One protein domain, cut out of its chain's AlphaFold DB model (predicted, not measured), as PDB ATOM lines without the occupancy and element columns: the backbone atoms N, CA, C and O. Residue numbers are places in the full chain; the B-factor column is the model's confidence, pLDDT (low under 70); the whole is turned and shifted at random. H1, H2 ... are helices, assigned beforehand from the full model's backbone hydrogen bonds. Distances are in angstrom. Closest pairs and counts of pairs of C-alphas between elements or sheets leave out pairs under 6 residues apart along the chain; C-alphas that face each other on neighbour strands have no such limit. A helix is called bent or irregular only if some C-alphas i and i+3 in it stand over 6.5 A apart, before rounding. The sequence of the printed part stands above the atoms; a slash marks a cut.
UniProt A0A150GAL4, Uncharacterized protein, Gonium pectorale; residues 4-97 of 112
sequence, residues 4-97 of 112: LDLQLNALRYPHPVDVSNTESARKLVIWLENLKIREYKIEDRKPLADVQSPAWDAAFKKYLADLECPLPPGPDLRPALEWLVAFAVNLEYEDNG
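AT A GLANCE: This is residues 4 to 97 of the 112 residues of an uncharacterized protein of Gonium pectorale (UniProt A0A150GAL4). Two long helices, H5 and H2, lie side by side and run the same way, making the core; the short helix H1 packs on H5 at one side, and H3 and H4 lie at the other side, where H3 packs on both H2 and H4. Two long links, residues 11 to 21 and residues 67 to 77, join H1 to H2 and H4 to H5. The printed part has 94 residues with five named helices, in the order H1, H2, H3, H4, H5, and no named strand; the class is all helix. The whole is compact, with a radius of gyration of the C-alphas of 12.5 A and spans of 38 by 27 by 24 A.

IN THESE COORDINATES: The longest helix is H5, residues 78 to 95, which runs 25.7 A from C-alpha 78 at (25.696, 13.283, 16.005) to C-alpha 95 at (21.841, -1.283, 36.861). H2, residues 22 to 37, is 20.3 A long and is irregular, but only just: C-alphas 34 and 37 are 7.0 A apart. H1 takes residues 4 to 10 and begins at C-alpha 4, (17.077, 10.711, 20.709). H3 is residues 46 to 49, and H4, residues 56 to 66, is 15.1 A long.

HOW THE PARTS SIT: H5 and H2 touch, the closest C-alphas being those of Ala 88 and Lys 36, 5.7 A apart. They run the same way at a shallow tilt of 19 degrees. H5 touches H1 with residues 82 to 89 alone; the closest C-alphas, of Glu 82 and Leu 4, are 6.4 A apart. These two run the same way at a shallow tilt of 21 degrees. H2 touches H3 with residues 26 to 30 alone, closest at the C-alphas of Ile 30 and Ala 49, 6.0 A apart. H3 touches H4, with the C-alphas of Leu 48 and Trp 56 closest at 5.9 A. H2 and H4 are near each other, with 7 pairs of C-alphas within 10 A. H4 and H5 are close but not clearly touching: their closest C-alphas, of Leu 64 and Ala 80, are 7.9 A apart, and they run the same way at a steep tilt of 46 degrees. H1 is apart from H2, H3 and H4, and H3 is apart from H5. Every backbone O i to N i+4 pair is within hydrogen-bond range in H1, H4 and H5, and 11 of 12 are in H2; H3 is too short for such a pair.

THE WHOLE: The two C-alphas farthest apart are those of Pro 54 and Gly 97, at 39.5 A. The printed part has no cut. The links from H2 to H3 and from H3 to H4 are short. The mean pLDDT of the printed part is 85.1, and one residue, Gly 97, is under 70.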
ATOM      1  N   LEU A   4      16.209  10.050  19.742       79.75
ATOM      2  CA  LEU A   4      17.077  10.711  20.709       79.75
ATOM      3  C   LEU A   4      16.277  11.396  21.830       79.75
ATOM      4  O   LEU A   4      16.587  11.215  23.005       79.75
ATOM      5  N   ASP A   5      15.205  12.120  21.489       81.56
ATOM      6  CA  ASP A   5      14.360  12.812  22.476       81.56
ATOM      7  C   ASP A   5      13.730  11.833  23.481       81.56
ATOM      8  O   ASP A   5      13.605  12.128  24.670       81.56
ATOM      9  N   LEU A   6      13.328  10.648  23.011       83.62
ATOM     10  CA  LEU A   6      12.747   9.608  23.864       83.62
ATOM     11  C   LEU A   6      13.780   9.042  24.843       83.62
ATOM     12  O   LEU A   6      13.469   8.859  26.021       83.62
ATOM     13  N   GLN A   7      15.005   8.803  24.376       84.75
ATOM     14  CA  GLN A   7      16.094   8.304  25.214       84.75
ATOM     15  C   GLN A   7      16.533   9.344  26.252       84.75
ATOM     16  O   GLN A   7      16.703   9.011  27.421       84.75
ATOM     17  N   LEU A   8      16.639  10.620  25.871       85.81
ATOM     18  CA  LEU A   8      16.957  11.705  26.807       85.81
ATOM     19  C   LEU A   8      15.891  11.853  27.902       85.81
ATOM     20  O   LEU A   8      16.229  12.051  29.071       85.81
ATOM     21  N   ASN A   9      14.615  11.692  27.543       84.56
ATOM     22  CA  ASN A   9      13.524  11.648  28.515       84.56
ATOM     23  C   ASN A   9      13.640  10.441  29.456       84.56
ATOM     24  O   ASN A   9      13.431  10.598  30.660       84.56
ATOM     25  N   ALA A  10      14.005   9.263  28.937       84.75
ATOM     26  CA  ALA A  10      14.239   8.071  29.755       84.75
ATOM     27  C   ALA A  10      15.363   8.299  30.781       84.75
ATOM     28  O   ALA A  10      15.192   7.978  31.955       84.75
ATOM     29  N   LEU A  11      16.448   8.962  30.368       85.69
ATOM     30  CA  LEU A  11      17.566   9.332  31.243       85.69
ATOM     31  C   LEU A  11      17.231  10.472  32.226       85.69
ATOM     32  O   LEU A  11      18.015  10.729  33.145       85.69
ATOM     33  N   ARG A  12      16.084  11.147  32.055       85.75
ATOM     34  CA  ARG A  12      15.665  12.372  32.763       85.75
ATOM     35  C   ARG A  12      16.632  13.543  32.577       85.75
ATOM     36  O   ARG A  12      16.938  14.265  33.529       85.75
ATOM     37  N   TYR A  13      17.118  13.737  31.352       85.06
ATOM     38  CA  TYR A  13      17.966  14.882  31.036       85.06
ATOM     39  C   TYR A  13      17.174  16.203  31.185       85.06
ATOM     40  O   TYR A  13      16.112  16.344  30.578       85.06
ATOM     41  N   PRO A  14      17.640  17.177  31.993       79.56
ATOM     42  CA  PRO A  14      16.832  18.337  32.390       79.56
ATOM     43  C   PRO A  14      16.823  19.495  31.379       79.56
ATOM     44  O   PRO A  14      16.111  20.477  31.591       79.56
ATOM     45  N   HIS A  15      17.623  19.429  30.310       79.31
ATOM     46  CA  HIS A  15      17.798  20.531  29.362       79.31
ATOM     47  C   HIS A  15      17.430  20.118  27.931       79.31
ATOM     48  O   HIS A  15      17.591  18.959  27.566       79.31
ATOM     49  N   PRO A  16      16.962  21.043  27.081       78.19
ATOM     50  CA  PRO A  16      16.830  20.757  25.658       78.19
ATOM     51  C   PRO A  16      18.221  20.550  25.039       78.19
ATOM     52  O   PRO A  16      19.120  21.374  25.228       78.19
ATOM     53  N   VAL A  17      18.394  19.448  24.308       81.88
ATOM     54  CA  VAL A  17      19.619  19.162  23.551       81.88
ATOM     55  C   VAL A  17      19.402  19.571  22.107       81.88
ATOM     56  O   VAL A  17      18.459  19.114  21.467       81.88
ATOM     57  N   ASP A  18      20.313  20.381  21.583       82.56
ATOM     58  CA  ASP A  18      20.432  20.598  20.146       82.56
ATOM     59  C   ASP A  18      21.736  19.964  19.665       82.56
ATOM     60  O   ASP A  18      22.822  20.480  19.922       82.56
ATOM     61  N   VAL A  19      21.629  18.833  18.965       78.12
ATOM     62  CA  VAL A  19      22.788  18.118  18.406       78.12
ATOM     63  C   VAL A  19      23.510  18.912  17.318       78.12
ATOM     64  O   VAL A  19      24.674  18.639  17.040       78.12
ATOM     65  N   SER A  20      22.843  19.905  16.725       79.88
ATOM     66  CA  SER A  20      23.441  20.821  15.748       79.88
ATOM     67  C   SER A  20      24.341  21.848  16.433       79.88
ATOM     68  O   SER A  20      25.257  22.391  15.818       79.88
ATOM     69  N   ASN A  21      24.088  22.116  17.717       85.62
ATOM     70  CA  ASN A  21      24.886  23.017  18.521       85.62
ATOM     71  C   ASN A  21      25.974  22.235  19.261       85.62
ATOM     72  O   ASN A  21      25.718  21.528  20.240       85.62
ATOM     73  N   THR A  22      27.217  22.434  18.831       84.25
ATOM     74  CA  THR A  22      28.397  21.798  19.418       84.25
ATOM     75  C   THR A  22      28.474  21.991  20.934       84.25
ATOM     76  O   THR A  22      28.786  21.046  21.648       84.25
ATOM     77  N   GLU A  23      28.140  23.164  21.475       86.31
ATOM     78  CA  GLU A  23      28.218  23.386  22.924       86.31
ATOM     79  C   GLU A  23      27.173  22.562  23.694       86.31
ATOM     80  O   GLU A  23      27.475  21.993  24.745       86.31
ATOM     81  N   SER A  24      25.950  22.463  23.159       88.38
ATOM     82  CA  SER A  24      24.873  21.661  23.752       88.38
ATOM     83  C   SER A  24      25.231  20.172  23.732       88.38
ATOM     84  O   SER A  24      25.156  19.501  24.763       88.38
ATOM     85  N   ALA A  25      25.744  19.686  22.599       87.38
ATOM     86  CA  ALA A  25      26.279  18.336  22.451       87.38
ATOM     87  C   ALA A  25      27.392  18.023  23.466       87.38
ATOM     88  O   ALA A  25      27.333  17.011  24.167       87.38
ATOM     89  N   ARG A  26      28.388  18.906  23.605       90.06
ATOM     90  CA  ARG A  26      29.500  18.718  24.553       90.06
ATOM     91  C   ARG A  26      29.012  18.690  26.010       90.06
ATOM     92  O   ARG A  26      29.463  17.854  26.795       90.06
ATOM     93  N   LYS A  27      28.039  19.542  26.363       90.06
ATOM     94  CA  LYS A  27      27.384  19.545  27.688       90.06
ATOM     95  C   LYS A  27      26.599  18.262  27.972       90.06
ATOM     96  O   LYS A  27      26.526  17.837  29.125       90.06
ATOM     97  N   LEU A  28      26.018  17.640  26.951       90.19
ATOM     98  CA  LEU A  28      25.358  16.348  27.106       90.19
ATOM     99  C   LEU A  28      26.373  15.247  27.446       90.19
ATOM    100  O   LEU A  28      26.147  14.499  28.394       90.19
ATOM    101  N   VAL A  29      27.510  15.183  26.742       90.44
ATOM    102  CA  VAL A  29      28.556  14.167  26.980       90.44
ATOM    103  C   VAL A  29      29.055  14.200  28.424       90.44
ATOM    104  O   VAL A  29      29.072  13.173  29.097       90.44
ATOM    105  N   ILE A  30      29.406  15.385  28.936       90.44
ATOM    106  CA  ILE A  30      29.899  15.521  30.315       90.44
ATOM    107  C   ILE A  30      28.823  15.154  31.350       90.44
ATOM    108  O   ILE A  30      29.140  14.631  32.418       90.44
ATOM    109  N   TRP A  31      27.545  15.403  31.052       91.56
ATOM    110  CA  TRP A  31      26.440  15.007  31.923       91.56
ATOM    111  C   TRP A  31      26.258  13.486  31.953       91.56
ATOM    112  O   TRP A  31      26.140  12.915  33.040       91.56
ATOM    113  N   LEU A  32      26.300  12.834  30.783       90.88
ATOM    114  CA  LEU A  32      26.240  11.374  30.668       90.88
ATOM    115  C   LEU A  32      27.386  10.731  31.447       90.88
ATOM    116  O   LEU A  32      27.151   9.830  32.248       90.88
ATOM    117  N   GLU A  33      28.601  11.246  31.286       90.56
ATOM    118  CA  GLU A  33      29.772  10.733  31.990       90.56
ATOM    119  C   GLU A  33      29.682  10.940  33.509       90.56
ATOM    120  O   GLU A  33      29.991  10.045  34.292       90.56
ATOM    121  N   ASN A  34      29.198  12.097  33.966       88.31
ATOM    122  CA  ASN A  34      29.122  12.379  35.398       88.31
ATOM    123  C   ASN A  34      28.073  11.548  36.143       88.31
ATOM    124  O   ASN A  34      28.275  11.262  37.327       88.31
ATOM    125  N   LEU A  35      26.960  11.206  35.490       85.88
ATOM    126  CA  LEU A  35      25.790  10.638  36.165       85.88
ATOM    127  C   LEU A  35      25.418   9.228  35.718       85.88
ATOM    128  O   LEU A  35      24.880   8.488  36.537       85.88
ATOM    129  N   LYS A  36      25.665   8.866  34.456       87.31
ATOM    130  CA  LYS A  36      25.184   7.610  33.865       87.31
ATOM    131  C   LYS A  36      26.323   6.624  33.605       87.31
ATOM    132  O   LYS A  36      26.282   5.530  34.144       87.31
ATOM    133  N   ILE A  37      27.336   7.024  32.835       88.56
ATOM    134  CA  ILE A  37      28.424   6.134  32.394       88.56
ATOM    135  C   ILE A  37      29.484   5.967  33.493       88.56
ATOM    136  O   ILE A  37      29.736   4.853  33.934       88.56
ATOM    137  N   ARG A  38      30.035   7.077  34.008       87.19
ATOM    138  CA  ARG A  38      30.985   7.122  35.138       87.19
ATOM    139  C   ARG A  38      32.259   6.283  34.948       87.19
ATOM    140  O   ARG A  38      32.833   5.841  35.946       87.19
ATOM    141  N   GLU A  39      32.723   6.125  33.713       87.06
ATOM    142  CA  GLU A  39      33.924   5.349  33.379       87.06
ATOM    143  C   GLU A  39      35.214   6.072  33.808       87.06
ATOM    144  O   GLU A  39      36.177   5.466  34.279       87.06
ATOM    145  N   TYR A  40      35.237   7.400  33.701       86.31
ATOM    146  CA  TYR A  40      36.399   8.224  34.016       86.31
ATOM    147  C   TYR A  40      36.402   8.699  35.471       86.31
ATOM    148  O   TYR A  40      35.389   9.131  36.043       86.31
ATOM    149  N   LYS A  41      37.604   8.732  36.058       84.75
ATOM    150  CA  LYS A  41      37.857   9.400  37.341       84.75
ATOM    151  C   LYS A  41      37.675  10.908  37.198       84.75
ATOM    152  O   LYS A  41      37.816  11.471  36.120       84.75
ATOM    153  N   ILE A  42      37.404  11.587  38.311       79.06
ATOM    154  CA  ILE A  42      37.125  13.035  38.324       79.06
ATOM    155  C   ILE A  42      38.245  13.884  37.696       79.06
ATOM    156  O   ILE A  42      37.983  14.936  37.118       79.06
ATOM    157  N   GLU A  43      39.486  13.414  37.787       81.69
ATOM    158  CA  GLU A  43      40.676  14.038  37.207       81.69
ATOM    159  C   GLU A  43      40.721  13.935  35.674       81.69
ATOM    160  O   GLU A  43      41.005  14.934  35.008       81.69
ATOM    161  N   ASP A  44      40.318  12.790  35.120       82.62
ATOM    162  CA  ASP A  44      40.279  12.521  33.676       82.62
ATOM    163  C   ASP A  44      39.085  13.185  32.972       82.62
ATOM    164  O   ASP A  44      39.032  13.248  31.746       82.62
ATOM    165  N   ARG A  45      38.135  13.752  33.731       84.19
ATOM    166  CA  ARG A  45      36.975  14.484  33.188       84.19
ATOM    167  C   ARG A  45      37.292  15.918  32.778       84.19
ATOM    168  O   ARG A  45      36.538  16.497  31.998       84.19
ATOM    169  N   LYS A  46      38.384  16.509  33.278       85.12
ATOM    170  CA  LYS A  46      38.762  17.908  32.981       85.12
ATOM    171  C   LYS A  46      38.803  18.231  31.478       85.12
ATOM    172  O   LYS A  46      38.233  19.253  31.104       85.12
ATOM    173  N   PRO A  47      39.400  17.391  30.610       85.75
ATOM    174  CA  PRO A  47      39.454  17.658  29.173       85.75
ATOM    175  C   PRO A  47      38.079  17.619  28.491       85.75
ATOM    176  O   PRO A  47      37.862  18.338  27.522       85.75
ATOM    177  N   LEU A  48      37.145  16.805  29.000       85.88
ATOM    178  CA  LEU A  48      35.770  16.715  28.494       85.88
ATOM    179  C   LEU A  48      34.858  17.812  29.062       85.88
ATOM    180  O   LEU A  48      33.864  18.171  28.431       85.88
ATOM    181  N   ALA A  49      35.187  18.343  30.243       84.19
ATOM    182  CA  ALA A  49      34.448  19.426  30.889       84.19
ATOM    183  C   ALA A  49      34.714  20.790  30.237       84.19
ATOM    184  O   ALA A  49      33.839  21.658  30.250       84.19
ATOM    185  N   ASP A  50      35.899  20.982  29.655       86.50
ATOM    186  CA  ASP A  50      36.247  22.208  28.942       86.50
ATOM    187  C   ASP A  50      35.655  22.215  27.523       86.50
ATOM    188  O   ASP A  50      36.316  21.917  26.526       86.50
ATOM    189  N   VAL A  51      34.366  22.554  27.439       83.62
ATOM    190  CA  VAL A  51      33.579  22.547  26.195       83.62
ATOM    191  C   VAL A  51      34.058  23.542  25.132       83.62
ATOM    192  O   VAL A  51      33.643  23.417  23.982       83.62
ATOM    193  N   GLN A  52      34.910  24.511  25.478       84.00
ATOM    194  CA  GLN A  52      35.486  25.481  24.533       84.00
ATOM    195  C   GLN A  52      36.936  25.135  24.157       84.00
ATOM    196  O   GLN A  52      37.523  25.792  23.297       84.00
ATOM    197  N   SER A  53      37.517  24.097  24.766       86.50
ATOM    198  CA  SER A  53      38.893  23.709  24.481       86.50
ATOM    199  C   SER A  53      39.046  23.189  23.050       86.50
ATOM    200  O   SER A  53      38.280  22.320  22.625       86.50
ATOM    201  N   PRO A  54      40.092  23.606  22.316       84.62
ATOM    202  CA  PRO A  54      40.441  22.985  21.039       84.62
ATOM    203  C   PRO A  54      40.916  21.531  21.205       84.62
ATOM    204  O   PRO A  54      40.929  20.771  20.241       84.62
ATOM    205  N   ALA A  55      41.298  21.121  22.422       87.69
ATOM    206  CA  ALA A  55      41.671  19.740  22.726       87.69
ATOM    207  C   ALA A  55      40.458  18.836  23.015       87.69
ATOM    208  O   ALA A  55      40.629  17.623  23.154       87.69
ATOM    209  N   TRP A  56      39.245  19.400  23.091       89.62
ATOM    210  CA  TRP A  56      38.034  18.654  23.435       89.62
ATOM    211  C   TRP A  56      37.768  17.521  22.446       89.62
ATOM    212  O   TRP A  56      37.513  16.395  22.854       89.62
ATOM    213  N   ASP A  57      37.912  17.777  21.144       87.44
ATOM    214  CA  ASP A  57      37.655  16.767  20.114       87.44
ATOM    215  C   ASP A  57      38.644  15.591  20.199       87.44
ATOM    216  O   ASP A  57      38.278  14.445  19.942       87.44
ATOM    217  N   ALA A  58      39.893  15.843  20.606       89.56
ATOM    218  CA  ALA A  58      40.875  14.786  20.843       89.56
ATOM    219  C   ALA A  58      40.537  13.969  22.100       89.56
ATOM    220  O   ALA A  58      40.596  12.738  22.068       89.56
ATOM    221  N   ALA A  59      40.137  14.643  23.184       89.81
ATOM    222  CA  ALA A  59      39.685  13.987  24.407       89.81
ATOM    223  C   ALA A  59      38.424  13.145  24.170       89.81
ATOM    224  O   ALA A  59      38.342  12.015  24.641       89.81
ATOM    225  N   PHE A  60      37.476  13.656  23.384       89.50
ATOM    226  CA  PHE A  60      36.247  12.954  23.036       89.50
ATOM    227  C   PHE A  60      36.508  11.708  22.189       89.50
ATOM    228  O   PHE A  60      35.946  10.652  22.459       89.50
ATOM    229  N   LYS A  61      37.416  11.785  21.210       89.38
ATOM    230  CA  LYS A  61      37.829  10.607  20.429       89.38
ATOM    231  C   LYS A  61      38.464   9.531  21.303       89.38
ATOM    232  O   LYS A  61      38.155   8.357  21.124       89.38
ATOM    233  N   LYS A  62      39.326   9.927  22.245       90.38
ATOM    234  CA  LYS A  62      39.907   8.996  23.217       90.38
ATOM    235  C   LYS A  62      38.818   8.366  24.089       90.38
ATOM    236  O   LYS A  62      38.798   7.156  24.233       90.38
ATOM    237  N   TYR A  63      37.886   9.171  24.587       90.62
ATOM    238  CA  TYR A  63      36.767   8.697  25.396       90.62
ATOM    239  C   TYR A  63      35.901   7.665  24.665       90.62
ATOM    240  O   TYR A  63      35.601   6.614  25.216       90.62
ATOM    241  N   LEU A  64      35.562   7.914  23.397       89.31
ATOM    242  CA  LEU A  64      34.839   6.936  22.580       89.31
ATOM    243  C   LEU A  64      35.631   5.639  22.381       89.31
ATOM    244  O   LEU A  64      35.033   4.568  22.382       89.31
ATOM    245  N   ALA A  65      36.952   5.728  22.205       88.00
ATOM    246  CA  ALA A  65      37.808   4.552  22.070       88.00
ATOM    247  C   ALA A  65      37.886   3.746  23.375       88.00
ATOM    248  O   ALA A  65      37.821   2.521  23.327       88.00
ATOM    249  N   ASP A  66      37.974   4.422  24.523       89.38
ATOM    250  CA  ASP A  66      38.002   3.781  25.842       89.38
ATOM    251  C   ASP A  66      36.661   3.093  26.167       89.38
ATOM    252  O   ASP A  66      36.654   2.040  26.795       89.38
ATOM    253  N   LEU A  67      35.539   3.631  25.672       88.25
ATOM    254  CA  LEU A  67      34.215   2.993  25.731       88.25
ATOM    255  C   LEU A  67      33.985   1.922  24.646       88.25
ATOM    256  O   LEU A  67      32.861   1.445  24.488       88.25
ATOM    257  N   GLU A  68      35.011   1.583  23.863       88.00
ATOM    258  CA  GLU A  68      34.943   0.617  22.757       88.00
ATOM    259  C   GLU A  68      33.833   0.937  21.731       88.00
ATOM    260  O   GLU A  68      33.191   0.048  21.163       88.00
ATOM    261  N   CYS A  69      33.592   2.230  21.473       85.12
ATOM    262  CA  CYS A  69      32.585   2.667  20.512       85.12
ATOM    263  C   CYS A  69      32.926   2.156  19.098       85.12
ATOM    264  O   CYS A  69      34.018   2.424  18.591       85.12
ATOM    265  N   PRO A  70      31.992   1.475  18.405       84.62
ATOM    266  CA  PRO A  70      32.246   0.908  17.081       84.62
ATOM    267  C   PRO A  70      32.231   1.956  15.957       84.62
ATOM    268  O   PRO A  70      32.516   1.629  14.805       84.62
ATOM    269  N   LEU A  71      31.843   3.202  16.253       83.38
ATOM    270  CA  LEU A  71      31.704   4.249  15.247       83.38
ATOM    271  C   LEU A  71      33.056   4.909  14.944       83.38
ATOM    272  O   LEU A  71      33.800   5.247  15.867       83.38
ATOM    273  N   PRO A  72      33.369   5.165  13.662       77.38
ATOM    274  CA  PRO A  72      34.595   5.856  13.306       77.38
ATOM    275  C   PRO A  72      34.554   7.311  13.805       77.38
ATOM    276  O   PRO A  72      33.526   7.981  13.670       77.38
ATOM    277  N   PRO A  73      35.669   7.844  14.336       73.69
ATOM    278  CA  PRO A  73      35.739   9.232  14.771       73.69
ATOM    279  C   PRO A  73      35.621  10.174  13.562       73.69
ATOM    280  O   PRO A  73      36.557  10.309  12.772       73.69
ATOM    281  N   GLY A  74      34.470  10.832  13.426       76.44
ATOM    282  CA  GLY A  74      34.152  11.754  12.331       76.44
ATOM    283  C   GLY A  74      34.060  13.223  12.764       76.44
ATOM    284  O   GLY A  74      34.137  13.524  13.955       76.44
ATOM    285  N   PRO A  75      33.909  14.156  11.802       75.00
ATOM    286  CA  PRO A  75      33.633  15.567  12.089       75.00
ATOM    287  C   PRO A  75      32.203  15.795  12.598       75.00
ATOM    288  O   PRO A  75      31.948  16.781  13.281       75.00
ATOM    289  N   ASP A  76      31.276  14.893  12.267       81.12
ATOM    290  CA  ASP A  76      29.916  14.914  12.792       81.12
ATOM    291  C   ASP A  76      29.863  14.170  14.131       81.12
ATOM    292  O   ASP A  76      30.161  12.977  14.214       81.12
ATOM    293  N   LEU A  77      29.484  14.891  15.185       82.81
ATOM    294  CA  LEU A  77      29.342  14.348  16.534       82.81
ATOM    295  C   LEU A  77      28.028  13.585  16.707       82.81
ATOM    296  O   LEU A  77      27.902  12.796  17.645       82.81
ATOM    297  N   ARG A  78      27.048  13.802  15.828       85.06
ATOM    298  CA  ARG A  78      25.696  13.283  16.005       85.06
ATOM    299  C   ARG A  78      25.632  11.751  16.120       85.06
ATOM    300  O   ARG A  78      25.018  11.295  17.084       85.06
ATOM    301  N   PRO A  79      26.274  10.946  15.249       86.75
ATOM    302  CA  PRO A  79      26.228   9.488  15.375       86.75
ATOM    303  C   PRO A  79      26.841   8.997  16.691       86.75
ATOM    304  O   PRO A  79      26.297   8.110  17.346       86.75
ATOM    305  N   ALA A  80      27.949   9.614  17.113       88.56
ATOM    306  CA  ALA A  80      28.612   9.283  18.369       88.56
ATOM    307  C   ALA A  80      27.756   9.647  19.594       88.56
ATOM    308  O   ALA A  80      27.719   8.889  20.560       88.56
ATOM    309  N   LEU A  81      27.040  10.775  19.548       88.31
ATOM    310  CA  LEU A  81      26.109  11.194  20.601       88.31
ATOM    311  C   LEU A  81      24.897  10.270  20.700       88.31
ATOM    312  O   LEU A  81      24.531   9.872  21.802       88.31
ATOM    313  N   GLU A  82      24.285   9.920  19.567       88.44
ATOM    314  CA  GLU A  82      23.158   8.982  19.524       88.44
ATOM    315  C   GLU A  82      23.566   7.620  20.115       88.44
ATOM    316  O   GLU A  82      22.833   7.052  20.928       88.44
ATOM    317  N   TRP A  83      24.774   7.139  19.794       90.56
ATOM    318  CA  TRP A  83      25.328   5.926  20.399       90.56
ATOM    319  C   TRP A  83      25.576   6.073  21.906       90.56
ATOM    320  O   TRP A  83      25.152   5.212  22.670       90.56
ATOM    321  N   LEU A  84      26.195   7.171  22.354       90.56
ATOM    322  CA  LEU A  84      26.464   7.437  23.776       90.56
ATOM    323  C   LEU A  84      25.187   7.478  24.618       90.56
ATOM    324  O   LEU A  84      25.143   6.930  25.718       90.56
ATOM    325  N   VAL A  85      24.138   8.118  24.102       89.88
ATOM    326  CA  VAL A  85      22.836   8.180  24.772       89.88
ATOM    327  C   VAL A  85      22.209   6.788  24.852       89.88
ATOM    328  O   VAL A  85      21.732   6.399  25.917       89.88
ATOM    329  N   ALA A  86      22.247   6.011  23.766       89.06
ATOM    330  CA  ALA A  86      21.756   4.633  23.771       89.06
ATOM    331  C   ALA A  86      22.539   3.744  24.754       89.06
ATOM    332  O   ALA A  86      21.939   2.972  25.502       89.06
ATOM    333  N   PHE A  87      23.863   3.893  24.789       90.31
ATOM    334  CA  PHE A  87      24.750   3.195  25.713       90.31
ATOM    335  C   PHE A  87      24.412   3.527  27.173       90.31
ATOM    336  O   PHE A  87      24.208   2.621  27.977       90.31
ATOM    337  N   ALA A  88      24.236   4.808  27.501       90.38
ATOM    338  CA  ALA A  88      23.839   5.236  28.840       90.38
ATOM    339  C   ALA A  88      22.455   4.705  29.262       90.38
ATOM    340  O   ALA A  88      22.276   4.333  30.420       90.38
ATOM    341  N   VAL A  89      21.483   4.644  28.342       88.12
ATOM    342  CA  VAL A  89      20.164   4.042  28.618       88.12
ATOM    343  C   VAL A  89      20.297   2.550  28.919       88.12
ATOM    344  O   VAL A  89      19.657   2.064  29.851       88.12
ATOM    345  N   ASN A  90      21.130   1.831  28.162       86.81
ATOM    346  CA  ASN A  90      21.394   0.415  28.418       86.81
ATOM    347  C   ASN A  90      22.027   0.208  29.799       86.81
ATOM    348  O   ASN A  90      21.562  -0.658  30.532       86.81
ATOM    349  N   LEU A  91      23.001   1.037  30.190       86.44
ATOM    350  CA  LEU A  91      23.602   0.975  31.527       86.44
ATOM    351  C   LEU A  91      22.573   1.212  32.640       86.44
ATOM    352  O   LEU A  91      22.538   0.460  33.610       86.44
ATOM    353  N   GLU A  92      21.700   2.216  32.500       84.06
ATOM    354  CA  GLU A  92      20.639   2.477  33.486       84.06
ATOM    355  C   GLU A  92      19.646   1.307  33.580       84.06
ATOM    356  O   GLU A  92      19.144   1.001  34.661       84.06
ATOM    357  N   TYR A  93      19.383   0.616  32.470       81.69
ATOM    358  CA  TYR A  93      18.549  -0.583  32.463       81.69
ATOM    359  C   TYR A  93      19.239  -1.792  33.120       81.69
ATOM    360  O   TYR A  93      18.602  -2.519  33.889       81.69
ATOM    361  N   GLU A  94      20.533  -1.992  32.853       79.94
ATOM    362  CA  GLU A  94      21.346  -3.051  33.461       79.94
ATOM    363  C   GLU A  94      21.480  -2.865  34.979       79.94
ATOM    364  O   GLU A  94      21.285  -3.827  35.729       79.94
ATOM    365  N   ASP A  95      21.731  -1.633  35.437       74.50
ATOM    366  CA  ASP A  95      21.841  -1.283  36.861       74.50
ATOM    367  C   ASP A  95      20.513  -1.508  37.606       74.50
ATOM    368  O   ASP A  95      20.486  -1.986  38.741       74.50
ATOM    369  N   ASN A  96      19.381  -1.288  36.928       70.88
ATOM    370  CA  ASN A  96      18.043  -1.514  37.483       70.88
ATOM    371  C   ASN A  96      17.581  -2.991  37.419       70.88
ATOM    372  O   ASN A  96      16.395  -3.289  37.595       70.88
ATOM    373  N   GLY A  97      18.502  -3.934  37.174       60.31
ATOM    374  CA  GLY A  97      18.266  -5.385  37.227       60.31
ATOM    375  C   GLY A  97      17.792  -6.021  35.914       60.31
ATOM    376  O   GLY A  97      17.512  -7.225  35.871       60.31
TER     377      GLY A  97